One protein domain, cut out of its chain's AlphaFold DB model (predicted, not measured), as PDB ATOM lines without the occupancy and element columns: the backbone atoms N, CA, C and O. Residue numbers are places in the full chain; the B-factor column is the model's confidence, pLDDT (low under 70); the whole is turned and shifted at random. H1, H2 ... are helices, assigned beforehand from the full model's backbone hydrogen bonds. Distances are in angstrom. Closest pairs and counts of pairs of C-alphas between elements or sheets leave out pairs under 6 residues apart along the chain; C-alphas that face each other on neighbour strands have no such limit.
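What this domain is: This is residues 100 to 142 and 192 to 243 of the 589 residues of the protein "Hypothetical protein" of Rhizochromulina marina (UniProt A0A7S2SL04). Four long helices lie side by side in a bundle: H1 and H3 make its middle, H2 and H5 lie on opposite sides of that pair, and the small helix H4 packs on H3. H3 runs the same way as H1 and H5, while H2 runs back the other way, reached by the link of residues 117 to 125 at one end of the bundle. The printed part has 95 residues with five named helices, in the order H1, H2, H3, H4, H5, and no named strand; the class is all helix. The whole is compact, with a radius of gyration of the C-alphas of 13.3 A, and elongated, spanning 45 by 29 by 22 A.

How they stand to each other: The bundle, helices side by side, is made of H1, residues 100 to 116, H2, residues 126 to 142, H3, residues 192 to 212, and H5, residues 227 to 241. H1 touches H3 at a shallow tilt of 12 degrees, the same way; their closest C-alphas, of Ser 107 and Met 208, are 6.4 A apart. H1 and H2 are close but not clearly touching, with the closest C-alphas, of Val 106 and Leu 132, 7.3 A apart; they run opposite ways at a shallow tilt of 5 degrees. H2, with residues 129 to 136 alone, only just touches H3, with 3 pairs of C-alphas within 8 A; the closest, of Ser 129 and Val 209, are 7.1 A apart. H3 is the hub, touching the four other helices. H4, residues 220 to 223, touches residues 200 to 207 of H3 alone, with the closest C-alphas, of Ala 200 and Leu 223, 5.8 A apart. H5, with residues 228 to 232 alone, touches H3 at a shallow tilt of 14 degrees, the same way; the closest C-alphas, of Tyr 204 and Tyr 228, are 6.2 A apart. H1 and H5 are near each other, whereas H2 and H5 are apart. In H1 and H5 every O i to N i+4 pair is within hydrogen-bond range; in H2 11 of 13 are and in H3 16 of 17, and H4 is too short for such a pair.

Where its parts are: H1 begins with C-alpha 100 at (139.467, 143.500, 91.472) and is 23.8 A long from first to last C-alpha. H2 is 24.6 A long. H3, the longest by residues, covers 31.2 A from C-alpha 192 at (132.821, 136.275, 76.031). H4 has four residues, and H5, 21.6 A long, ends with C-alpha 241 at (164.076, 147.930, 92.112).

The domain as a whole: The two C-alphas farthest apart, of Ser 120 and Arg 192, are 44.6 A apart. Residues 143 to 191 are not printed, and C-alphas 142 and 192 are 17.7 A apart across this cut. The link from H4 to H5 is tight, and those from H1 to H2 and from H3 to H4 are short. Mean pLDDT of the printed part is 81.3; residues 116 to 128 are under 70.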
ATOM      1  N   THR A 100     138.431 142.472  91.259       78.69
ATOM      2  CA  THR A 100     139.467 143.500  91.472       78.69
ATOM      3  C   THR A 100     139.865 143.652  92.944       78.69
ATOM      4  O   THR A 100     141.048 143.755  93.263       78.69
ATOM      5  N   LYS A 101     138.898 143.634  93.867       77.81
ATOM      6  CA  LYS A 101     139.140 143.768  95.311       77.81
ATOM      7  C   LYS A 101     139.901 142.571  95.869       77.81
ATOM      8  O   LYS A 101     140.809 142.748  96.684       77.81
ATOM      9  N   ASP A 102     139.565 141.368  95.428       80.81
ATOM     10  CA  ASP A 102     140.249 140.156  95.870       80.81
ATOM     11  C   ASP A 102     141.639 140.015  95.243       80.81
ATOM     12  O   ASP A 102     142.597 139.710  95.959       80.81
ATOM     13  N   LEU A 103     141.811 140.388  93.973       84.06
ATOM     14  CA  LEU A 103     143.129 140.480  93.336       84.06
ATOM     15  C   LEU A 103     144.021 141.542  94.006       84.06
ATOM     16  O   LEU A 103     145.211 141.298  94.224       84.06
ATOM     17  N   ASN A 104     143.462 142.672  94.448       80.12
ATOM     18  CA  ASN A 104     144.193 143.674  95.231       80.12
ATOM     19  C   ASN A 104     144.611 143.152  96.612       80.12
ATOM     20  O   ASN A 104     145.741 143.382  97.056       80.12
ATOM     21  N   ARG A 105     143.744 142.396  97.298       77.25
ATOM     22  CA  ARG A 105     144.095 141.735  98.570       77.25
ATOM     23  C   ARG A 105     145.249 140.756  98.394       77.25
ATOM     24  O   ARG A 105     146.162 140.744  99.223       77.25
ATOM     25  N   VAL A 106     145.217 139.957  97.330       83.19
ATOM     26  CA  VAL A 106     146.279 139.001  96.990       83.19
ATOM     27  C   VAL A 106     147.582 139.742  96.714       83.19
ATOM     28  O   VAL A 106     148.605 139.415  97.315       83.19
ATOM     29  N   SER A 107     147.527 140.805  95.913       83.25
ATOM     30  CA  SER A 107     148.695 141.610  95.546       83.25
ATOM     31  C   SER A 107     149.376 142.248  96.751       83.25
ATOM     32  O   SER A 107     150.576 142.062  96.968       83.25
ATOM     33  N   ASN A 108     148.595 142.909  97.607       79.38
ATOM     34  CA  ASN A 108     149.089 143.520  98.841       79.38
ATOM     35  C   ASN A 108     149.679 142.480  99.799       79.38
ATOM     36  O   ASN A 108     150.688 142.734 100.463       79.38
ATOM     37  N   ARG A 109     149.069 141.293  99.879       80.19
ATOM     38  CA  ARG A 109     149.563 140.210 100.729       80.19
ATOM     39  C   ARG A 109     150.894 139.664 100.228       80.19
ATOM     40  O   ARG A 109     151.819 139.555 101.028       80.19
ATOM     41  N   VAL A 110     151.009 139.366  98.935       81.62
ATOM     42  CA  VAL A 110     152.258 138.893  98.323       81.62
ATOM     43  C   VAL A 110     153.372 139.922  98.511       81.62
ATOM     44  O   VAL A 110     154.450 139.576  98.990       81.62
ATOM     45  N   LEU A 111     153.091 141.199  98.236       81.12
ATOM     46  CA  LEU A 111     154.060 142.280  98.397       81.12
ATOM     47  C   LEU A 111     154.537 142.416  99.850       81.12
ATOM     48  O   LEU A 111     155.735 142.541 100.105       81.12
ATOM     49  N   ARG A 112     153.616 142.347 100.822       76.19
ATOM     50  CA  ARG A 112     153.947 142.399 102.253       76.19
ATOM     51  C   ARG A 112     154.871 141.251 102.652       76.19
ATOM     52  O   ARG A 112     155.833 141.474 103.379       76.19
ATOM     53  N   GLU A 113     154.598 140.041 102.185       76.44
ATOM     54  CA  GLU A 113     155.412 138.863 102.496       76.44
ATOM     55  C   GLU A 113     156.805 138.949 101.860       76.44
ATOM     56  O   GLU A 113     157.810 138.737 102.542       76.44
ATOM     57  N   LEU A 114     156.884 139.354 100.590       77.12
ATOM     58  CA  LEU A 114     158.154 139.529  99.889       77.12
ATOM     59  C   LEU A 114     159.020 140.625 100.521       77.12
ATOM     60  O   LEU A 114     160.207 140.409 100.755       77.12
ATOM     61  N   LEU A 115     158.446 141.785 100.850       72.38
ATOM     62  CA  LEU A 115     159.216 142.913 101.384       72.38
ATOM     63  C   LEU A 115     159.559 142.777 102.871       72.38
ATOM     64  O   LEU A 115     160.597 143.275 103.302       72.38
ATOM     65  N   ILE A 116     158.699 142.141 103.674       68.44
ATOM     66  CA  ILE A 116     158.893 142.053 105.129       68.44
ATOM     67  C   ILE A 116     159.555 140.734 105.527       68.44
ATOM     68  O   ILE A 116     160.452 140.737 106.371       68.44
ATOM     69  N   ARG A 117     159.127 139.596 104.959       61.53
ATOM     70  CA  ARG A 117     159.517 138.275 105.473       61.53
ATOM     71  C   ARG A 117     160.718 137.655 104.774       61.53
ATOM     72  O   ARG A 117     161.560 137.095 105.478       61.53
ATOM     73  N   VAL A 118     160.859 137.793 103.454       58.34
ATOM     74  CA  VAL A 118     162.001 137.217 102.708       58.34
ATOM     75  C   VAL A 118     163.365 137.692 103.240       58.34
ATOM     76  O   VAL A 118     164.228 136.840 103.448       58.34
ATOM     77  N   PRO A 119     163.575 138.979 103.596       52.16
ATOM     78  CA  PRO A 119     164.848 139.416 104.180       52.16
ATOM     79  C   PRO A 119     165.137 138.821 105.566       52.16
ATOM     80  O   PRO A 119     166.283 138.781 106.000       52.16
ATOM     81  N   SER A 120     164.103 138.366 106.279       48.91
ATOM     82  CA  SER A 120     164.202 137.934 107.678       48.91
ATOM     83  C   SER A 120     164.397 136.423 107.866       48.91
ATOM     84  O   SER A 120     164.593 135.986 108.999       48.91
ATOM     85  N   GLY A 121     164.349 135.620 106.793       52.31
ATOM     86  CA  GLY A 121     164.638 134.175 106.819       52.31
ATOM     87  C   GLY A 121     163.712 133.323 107.704       52.31
ATOM     88  O   GLY A 121     164.057 132.192 108.035       52.31
ATOM     89  N   ARG A 122     162.561 133.857 108.139       45.94
ATOM     90  CA  ARG A 122     161.770 133.318 109.267       45.94
ATOM     91  C   ARG A 122     160.472 132.587 108.902       45.94
ATOM     92  O   ARG A 122     159.768 132.160 109.811       45.94
ATOM     93  N   SER A 123     160.137 132.398 107.626       53.00
ATOM     94  CA  SER A 123     158.896 131.698 107.248       53.00
ATOM     95  C   SER A 123     159.056 130.806 106.021       53.00
ATOM     96  O   SER A 123     159.601 131.234 105.009       53.00
ATOM     97  N   SER A 124     158.521 129.583 106.115       59.25
ATOM     98  CA  SER A 124     158.388 128.665 104.982       59.25
ATOM     99  C   SER A 124     157.308 129.178 104.013       59.25
ATOM    100  O   SER A 124     156.186 129.434 104.468       59.25
ATOM    101  N   PRO A 125     157.599 129.296 102.702       63.59
ATOM    102  CA  PRO A 125     156.628 129.680 101.667       63.59
ATOM    103  C   PRO A 125     155.312 128.879 101.710       63.59
ATOM    104  O   PRO A 125     154.247 129.415 101.407       63.59
ATOM    105  N   ALA A 126     155.360 127.632 102.193       69.75
ATOM    106  CA  ALA A 126     154.235 126.696 102.211       69.75
ATOM    107  C   ALA A 126     152.979 127.201 102.953       69.75
ATOM    108  O   ALA A 126     151.856 126.956 102.511       69.75
ATOM    109  N   HIS A 127     153.135 127.933 104.063       66.81
ATOM    110  CA  HIS A 127     151.982 128.439 104.824       66.81
ATOM    111  C   HIS A 127     151.220 129.547 104.086       66.81
ATOM    112  O   HIS A 127     150.013 129.707 104.279       66.81
ATOM    113  N   ILE A 128     151.914 130.323 103.254       66.38
ATOM    114  CA  ILE A 128     151.312 131.422 102.498       66.38
ATOM    115  C   ILE A 128     150.604 130.855 101.273       66.38
ATOM    116  O   ILE A 128     149.454 131.218 101.038       66.38
ATOM    117  N   SER A 129     151.239 129.905 100.576       72.62
ATOM    118  CA  SER A 129     150.631 129.177  99.460       72.62
ATOM    119  C   SER A 129     149.298 128.549  99.862       72.62
ATOM    120  O   SER A 129     148.306 128.776  99.187       72.62
ATOM    121  N   SER A 130     149.221 127.880 101.020       74.56
ATOM    122  CA  SER A 130     147.961 127.295 101.511       74.56
ATOM    123  C   SER A 130     146.849 128.333 101.720       74.56
ATOM    124  O   SER A 130     145.690 128.067 101.413       74.56
ATOM    125  N   SER A 131     147.182 129.523 102.227       71.94
ATOM    126  CA  SER A 131     146.177 130.558 102.476       71.94
ATOM    127  C   SER A 131     145.779 131.335 101.222       71.94
ATOM    128  O   SER A 131     144.670 131.867 101.192       71.94
ATOM    129  N   LEU A 132     146.663 131.438 100.227       78.19
ATOM    130  CA  LEU A 132     146.313 131.960  98.910       78.19
ATOM    131  C   LEU A 132     145.462 130.945  98.149       78.19
ATOM    132  O   LEU A 132     144.454 131.335  97.582       78.19
ATOM    133  N   GLU A 133     145.753 129.653  98.255       80.94
ATOM    134  CA  GLU A 133     144.936 128.612  97.627       80.94
ATOM    135  C   GLU A 133     143.483 128.635  98.123       80.94
ATOM    136  O   GLU A 133     142.554 128.507  97.339       80.94
ATOM    137  N   SER A 134     143.252 128.921  99.410       74.81
ATOM    138  CA  SER A 134     141.884 129.126  99.915       74.81
ATOM    139  C   SER A 134     141.174 130.334  99.286       74.81
ATOM    140  O   SER A 134     139.958 130.307  99.132       74.81
ATOM    141  N   LEU A 135     141.908 131.400  98.936       72.38
ATOM    142  CA  LEU A 135     141.348 132.553  98.218       72.38
ATOM    143  C   LEU A 135     141.102 132.232  96.744       72.38
ATOM    144  O   LEU A 135     140.114 132.697  96.193       72.38
ATOM    145  N   ARG A 136     141.970 131.423  96.126       84.06
ATOM    146  CA  ARG A 136     141.782 130.922  94.763       84.06
ATOM    147  C   ARG A 136     140.491 130.123  94.649       84.06
ATOM    148  O   ARG A 136     139.675 130.437  93.798       84.06
ATOM    149  N   VAL A 137     140.292 129.151  95.542       82.25
ATOM    150  CA  VAL A 137     139.073 128.330  95.566       82.25
ATOM    151  C   VAL A 137     137.837 129.209  95.740       82.25
ATOM    152  O   VAL A 137     136.867 129.022  95.024       82.25
ATOM    153  N   ALA A 138     137.888 130.221  96.614       75.81
ATOM    154  CA  ALA A 138     136.776 131.157  96.778       75.81
ATOM    155  C   ALA A 138     136.493 131.981  95.505       75.81
ATOM    156  O   ALA A 138     135.334 132.161  95.150       75.81
ATOM    157  N   LEU A 139     137.534 132.444  94.800       77.38
ATOM    158  CA  LEU A 139     137.391 133.148  93.519       77.38
ATOM    159  C   LEU A 139     136.814 132.239  92.429       77.38
ATOM    160  O   LEU A 139     135.938 132.654  91.678       77.38
ATOM    161  N   GLU A 140     137.286 130.998  92.341       83.38
ATOM    162  CA  GLU A 140     136.761 130.021  91.392       83.38
ATOM    163  C   GLU A 140     135.296 129.683  91.730       83.38
ATOM    164  O   GLU A 140     134.451 129.718  90.844       83.38
ATOM    165  N   GLU A 141     134.935 129.456  92.994       82.81
ATOM    166  CA  GLU A 141     133.551 129.163  93.406       82.81
ATOM    167  C   GLU A 141     132.582 130.334  93.181       82.81
ATOM    168  O   GLU A 141     131.446 130.114  92.761       82.81
ATOM    169  N   GLU A 142     133.006 131.569  93.454       80.06
ATOM    170  CA  GLU A 142     132.143 132.754  93.378       80.06
ATOM    171  C   GLU A 142     131.887 133.217  91.937       80.06
ATOM    172  O   GLU A 142     130.812 133.741  91.637       80.06
ATOM    173  N   ARG A 192     131.435 136.630  76.392       75.06
ATOM    174  CA  ARG A 192     132.821 136.275  76.031       75.06
ATOM    175  C   ARG A 192     133.843 137.275  76.569       75.06
ATOM    176  O   ARG A 192     134.948 136.877  76.912       75.06
ATOM    177  N   ALA A 193     133.487 138.560  76.617       77.75
ATOM    178  CA  ALA A 193     134.355 139.590  77.182       77.75
ATOM    179  C   ALA A 193     134.498 139.439  78.708       77.75
ATOM    180  O   ALA A 193     135.599 139.585  79.230       77.75
ATOM    181  N   GLU A 194     133.411 139.096  79.404       81.56
ATOM    182  CA  GLU A 194     133.419 138.823  80.848       81.56
ATOM    183  C   GLU A 194     134.212 137.551  81.194       81.56
ATOM    184  O   GLU A 194     135.027 137.576  82.113       81.56
ATOM    185  N   GLU A 195     134.043 136.470  80.424       85.31
ATOM    186  CA  GLU A 195     134.827 135.232  80.574       85.31
ATOM    187  C   GLU A 195     136.330 135.487  80.358       85.31
ATOM    188  O   GLU A 195     137.155 135.042  81.154       85.31
ATOM    189  N   ALA A 196     136.695 136.271  79.338       85.94
ATOM    190  CA  ALA A 196     138.091 136.614  79.069       85.94
ATOM    191  C   ALA A 196     138.726 137.490  80.171       85.94
ATOM    192  O   ALA A 196     139.894 137.291  80.507       85.94
ATOM    193  N   ASP A 197     137.985 138.447  80.746       86.19
ATOM    194  CA  ASP A 197     138.484 139.263  81.867       86.19
ATOM    195  C   ASP A 197     138.635 138.427  83.148       86.19
ATOM    196  O   ASP A 197     139.591 138.628  83.902       86.19
ATOM    197  N   PHE A 198     137.747 137.451  83.368       89.38
ATOM    198  CA  PHE A 198     137.849 136.500  84.476       89.38
ATOM    199  C   PHE A 198     139.080 135.590  84.354       89.38
ATOM    200  O   PHE A 198     139.877 135.498  85.292       89.38
ATOM    201  N   ASP A 199     139.296 134.988  83.182       90.56
ATOM    202  CA  ASP A 199     140.472 134.154  82.908       90.56
ATOM    203  C   ASP A 199     141.781 134.943  83.080       90.56
ATOM    204  O   ASP A 199     142.757 134.436  83.647       90.56
ATOM    205  N   ALA A 200     141.797 136.211  82.654       91.00
ATOM    206  CA  ALA A 200     142.928 137.110  82.863       91.00
ATOM    207  C   ALA A 200     143.156 137.428  84.355       91.00
ATOM    208  O   ALA A 200     144.301 137.456  84.814       91.00
ATOM    209  N   GLY A 201     142.084 137.599  85.133       91.19
ATOM    210  CA  GLY A 201     142.148 137.772  86.585       91.19
ATOM    211  C   GLY A 201     142.728 136.551  87.310       91.19
ATOM    212  O   GLY A 201     143.595 136.694  88.177       91.19
ATOM    213  N   LEU A 202     142.333 135.336  86.916       92.50
ATOM    214  CA  LEU A 202     142.912 134.095  87.447       92.50
ATOM    215  C   LEU A 202     144.379 133.915  87.038       92.50
ATOM    216  O   LEU A 202     145.215 133.523  87.859       92.50
ATOM    217  N   ALA A 203     144.730 134.240  85.791       93.44
ATOM    218  CA  ALA A 203     146.122 134.248  85.355       93.44
ATOM    219  C   ALA A 203     146.963 135.232  86.186       93.44
ATOM    220  O   ALA A 203     148.096 134.910  86.552       93.44
ATOM    221  N   TYR A 204     146.403 136.393  86.542       94.50
ATOM    222  CA  TYR A 204     147.080 137.396  87.362       94.50
ATOM    223  C   TYR A 204     147.319 136.877  88.776       94.50
ATOM    224  O   TYR A 204     148.432 136.978  89.291       94.50
ATOM    225  N   PHE A 205     146.309 136.240  89.374       93.25
ATOM    226  CA  PHE A 205     146.436 135.569  90.663       93.25
ATOM    227  C   PHE A 205     147.588 134.548  90.670       93.25
ATOM    228  O   PHE A 205     148.441 134.577  91.559       93.25
ATOM    229  N   ASP A 206     147.669 133.685  89.656       92.38
ATOM    230  CA  ASP A 206     148.736 132.682  89.546       92.38
ATOM    231  C   ASP A 206     150.123 133.320  89.364       92.38
ATOM    232  O   ASP A 206     151.125 132.841  89.910       92.38
ATOM    233  N   CYS A 207     150.192 134.439  88.640       93.88
ATOM    234  CA  CYS A 207     151.406 135.242  88.534       93.88
ATOM    235  C   CYS A 207     151.835 135.798  89.897       93.88
ATOM    236  O   CYS A 207     152.999 135.666  90.275       93.88
ATOM    237  N   MET A 208     150.895 136.320  90.685       92.94
ATOM    238  CA  MET A 208     151.148 136.807  92.040       92.94
ATOM    239  C   MET A 208     151.646 135.711  92.989       92.94
ATOM    240  O   MET A 208     152.583 135.940  93.756       92.94
ATOM    241  N   VAL A 209     151.064 134.511  92.935       90.56
ATOM    242  CA  VAL A 209     151.521 133.370  93.746       90.56
ATOM    243  C   VAL A 209     152.946 132.961  93.365       90.56
ATOM    244  O   VAL A 209     153.762 132.718  94.252       90.56
ATOM    245  N   SER A 210     153.278 132.952  92.072       91.06
ATOM    246  CA  SER A 210     154.618 132.580  91.586       91.06
ATOM    247  C   SER A 210     155.707 133.552  92.063       91.06
ATOM    248  O   SER A 210     156.810 133.129  92.418       91.06
ATOM    249  N   LEU A 211     155.377 134.844  92.209       89.75
ATOM    250  CA  LEU A 211     156.308 135.832  92.766       89.75
ATOM    251  C   LEU A 211     156.761 135.488  94.195       89.75
ATOM    252  O   LEU A 211     157.886 135.832  94.552       89.75
ATOM    253  N   LEU A 212     155.955 134.783  95.004       86.38
ATOM    254  CA  LEU A 212     156.364 134.333  96.347       86.38
ATOM    255  C   LEU A 212     157.512 133.323  96.319       86.38
ATOM    256  O   LEU A 212     158.312 133.283  97.256       86.38
ATOM    257  N   ALA A 213     157.593 132.518  95.260       86.12
ATOM    258  CA  ALA A 213     158.699 131.599  95.014       86.12
ATOM    259  C   ALA A 213     159.893 132.289  94.327       86.12
ATOM    260  O   ALA A 213     160.929 131.662  94.122       86.12
ATOM    261  N   LEU A 214     159.775 133.589  94.012       86.38
ATOM    262  CA  LEU A 214     160.700 134.334  93.153       86.38
ATOM    263  C   LEU A 214     160.841 133.693  91.762       86.38
ATOM    264  O   LEU A 214     161.911 133.744  91.149       86.38
ATOM    265  N   GLU A 215     159.755 133.114  91.259       89.31
ATOM    266  CA  GLU A 215     159.673 132.462  89.953       89.31
ATOM    267  C   GLU A 215     158.742 133.250  89.031       89.31
ATOM    268  O   GLU A 215     157.771 133.875  89.468       89.31
ATOM    269  N   GLU A 216     159.065 133.260  87.740       87.94
ATOM    270  CA  GLU A 216     158.179 133.821  86.727       87.94
ATOM    271  C   GLU A 216     157.088 132.806  86.380       87.94
ATOM    272  O   GLU A 216     157.380 131.668  86.017       87.94
ATOM    273  N   SER A 217     155.823 133.213  86.501       90.44
ATOM    274  CA  SER A 217     154.704 132.319  86.202       90.44
ATOM    275  C   SER A 217     154.658 131.959  84.714       90.44
ATOM    276  O   SER A 217     154.767 132.848  83.865       90.44
ATOM    277  N   PRO A 218     154.366 130.696  84.355       89.25
ATOM    278  CA  PRO A 218     154.118 130.323  82.962       89.25
ATOM    279  C   PRO A 218     152.875 131.019  82.380       89.25
ATOM    280  O   PRO A 218     152.705 131.066  81.162       89.25
ATOM    281  N   LYS A 219     152.004 131.579  83.233       91.62
ATOM    282  CA  LYS A 219     150.783 132.285  82.830       91.62
ATOM    283  C   LYS A 219     150.983 133.773  82.533       91.62
ATOM    284  O   LYS A 219     150.013 134.419  82.153       91.62
ATOM    285  N   VAL A 220     152.201 134.317  82.622       93.00
ATOM    286  CA  VAL A 220     152.462 135.739  82.297       93.00
ATOM    287  C   VAL A 220     151.999 136.088  80.877       93.00
ATOM    288  O   VAL A 220     151.414 137.145  80.662       93.00
ATOM    289  N   ASN A 221     152.145 135.166  79.921       92.31
ATOM    290  CA  ASN A 221     151.672 135.370  78.546       92.31
ATOM    291  C   ASN A 221     150.145 135.514  78.441       92.31
ATOM    292  O   ASN A 221     149.669 136.187  77.533       92.31
ATOM    293  N   ALA A 222     149.379 134.918  79.361       91.75
ATOM    294  CA  ALA A 222     147.923 135.052  79.393       91.75
ATOM    295  C   ALA A 222     147.469 136.445  79.869       91.75
ATOM    296  O   ALA A 222     146.313 136.804  79.680       91.75
ATOM    297  N   LEU A 223     148.376 137.245  80.445       93.62
ATOM    298  CA  LEU A 223     148.102 138.636  80.807       93.62
ATOM    299  C   LEU A 223     148.297 139.601  79.638       93.62
ATOM    300  O   LEU A 223     147.836 140.739  79.719       93.62
ATOM    301  N   ALA A 224     148.989 139.189  78.573       93.38
ATOM    302  CA  ALA A 224     149.385 140.084  77.491       93.38
ATOM    303  C   ALA A 224     148.168 140.786  76.862       93.38
ATOM    304  O   ALA A 224     147.214 140.143  76.431       93.38
ATOM    305  N   GLY A 225     148.213 142.120  76.806       91.00
ATOM    306  CA  GLY A 225     147.120 142.945  76.277       91.00
ATOM    307  C   GLY A 225     145.953 143.168  77.246       91.00
ATOM    308  O   GLY A 225     144.960 143.779  76.859       91.00
ATOM    309  N   THR A 226     146.063 142.708  78.494       92.38
ATOM    310  CA  THR A 226     145.076 142.956  79.552       92.38
ATOM    311  C   THR A 226     145.585 144.022  80.524       92.38
ATOM    312  O   THR A 226     146.791 144.192  80.704       92.38
ATOM    313  N   ARG A 227     144.669 144.686  81.236       85.81
ATOM    314  CA  ARG A 227     145.004 145.609  82.341       85.81
ATOM    315  C   ARG A 227     145.826 144.957  83.459       85.81
ATOM    316  O   ARG A 227     146.580 145.623  84.163       85.81
ATOM    317  N   TYR A 228     145.708 143.640  83.612       90.62
ATOM    318  CA  TYR A 228     146.447 142.886  84.615       90.62
ATOM    319  C   TYR A 228     147.938 142.737  84.270       90.62
ATOM    320  O   TYR A 228     148.743 142.549  85.181       90.62
ATOM    321  N   ALA A 229     148.332 142.854  82.993       92.56
ATOM    322  CA  ALA A 229     149.748 142.858  82.612       92.56
ATOM    323  C   ALA A 229     150.466 144.105  83.128       92.56
ATOM    324  O   ALA A 229     151.493 143.976  83.786       92.56
ATOM    325  N   GLU A 230     149.896 145.295  82.913       86.62
ATOM    326  CA  GLU A 230     150.472 146.556  83.406       86.62
ATOM    327  C   GLU A 230     150.627 146.530  84.928       86.62
ATOM    328  O   GLU A 230     151.666 146.895  85.481       86.62
ATOM    329  N   ALA A 231     149.598 146.009  85.596       85.50
ATOM    330  CA  ALA A 231     149.576 145.794  87.026       85.50
ATOM    331  C   ALA A 231     150.729 144.863  87.479       85.50
ATOM    332  O   ALA A 231     151.506 145.180  88.387       85.50
ATOM    333  N   TYR A 232     150.872 143.708  86.834       93.19
ATOM    334  CA  TYR A 232     151.917 142.743  87.159       93.19
ATOM    335  C   TYR A 232     153.327 143.296  86.894       93.19
ATOM    336  O   TYR A 232     154.217 143.152  87.737       93.19
ATOM    337  N   ASP A 233     153.526 143.994  85.775       89.56
ATOM    338  CA  ASP A 233     154.808 144.585  85.388       89.56
ATOM    339  C   ASP A 233     155.233 145.725  86.317       89.56
ATOM    340  O   ASP A 233     156.416 145.832  86.663       89.56
ATOM    341  N   ALA A 234     154.286 146.544  86.786       84.94
ATOM    342  CA  ALA A 234     154.544 147.572  87.791       84.94
ATOM    343  C   ALA A 234     155.064 146.949  89.095       84.94
ATOM    344  O   ALA A 234     156.076 147.390  89.652       84.94
ATOM    345  N   LEU A 235     154.426 145.868  89.551       87.19
ATOM    346  CA  LEU A 235     154.846 145.155  90.750       87.19
ATOM    347  C   LEU A 235     156.208 144.473  90.568       87.19
ATOM    348  O   LEU A 235     157.082 144.583  91.429       87.19
ATOM    349  N   ARG A 236     156.421 143.797  89.436       90.12
ATOM    350  CA  ARG A 236     157.704 143.171  89.098       90.12
ATOM    351  C   ARG A 236     158.823 144.208  89.060       90.12
ATOM    352  O   ARG A 236     159.900 143.963  89.605       90.12
ATOM    353  N   SER A 237     158.562 145.375  88.476       85.50
ATOM    354  CA  SER A 237     159.500 146.499  88.428       85.50
ATOM    355  C   SER A 237     159.822 147.024  89.827       85.50
ATOM    356  O   SER A 237     160.993 147.227  90.147       85.50
ATOM    357  N   LEU A 238     158.812 147.169  90.693       83.25
ATOM    358  CA  LEU A 238     158.990 147.554  92.094       83.25
ATOM    359  C   LEU A 238     159.869 146.545  92.850       83.25
ATOM    360  O   LEU A 238     160.818 146.933  93.535       83.25
ATOM    361  N   LEU A 239     159.595 145.248  92.716       85.06
ATOM    362  CA  LEU A 239     160.367 144.185  93.365       85.06
ATOM    363  C   LEU A 239     161.797 144.089  92.798       85.06
ATOM    364  O   LEU A 239     162.759 143.916  93.552       85.06
ATOM    365  N   GLY A 240     161.967 144.291  91.491       84.50
ATOM    366  CA  GLY A 240     163.274 144.384  90.839       84.50
ATOM    367  C   GLY A 240     164.091 145.584  91.330       84.50
ATOM    368  O   GLY A 240     165.277 145.444  91.633       84.50
ATOM    369  N   ALA A 241     163.454 146.746  91.513       76.94
ATOM    370  CA  ALA A 241     164.076 147.930  92.112       76.94
ATOM    371  C   ALA A 241     164.510 147.697  93.574       76.94
ATOM    372  O   ALA A 241     165.465 148.315  94.044       76.94
ATOM    373  N   ASN A 242     163.864 146.751  94.265       76.31
ATOM    374  CA  ASN A 242     164.227 146.255  95.596       76.31
ATOM    375  C   ASN A 242     165.344 145.192  95.589       76.31
ATOM    376  O   ASN A 242     165.688 144.648  96.638       76.31
ATOM    377  N   GLY A 243     165.921 144.876  94.428       82.06
ATOM    378  CA  GLY A 243     166.992 143.889  94.299       82.06
ATOM    379  C   GLY A 243     166.520 142.433  94.299       82.06
ATOM    380  O   GLY A 243     167.363 141.536  94.381       82.06
TER     381      GLY A 243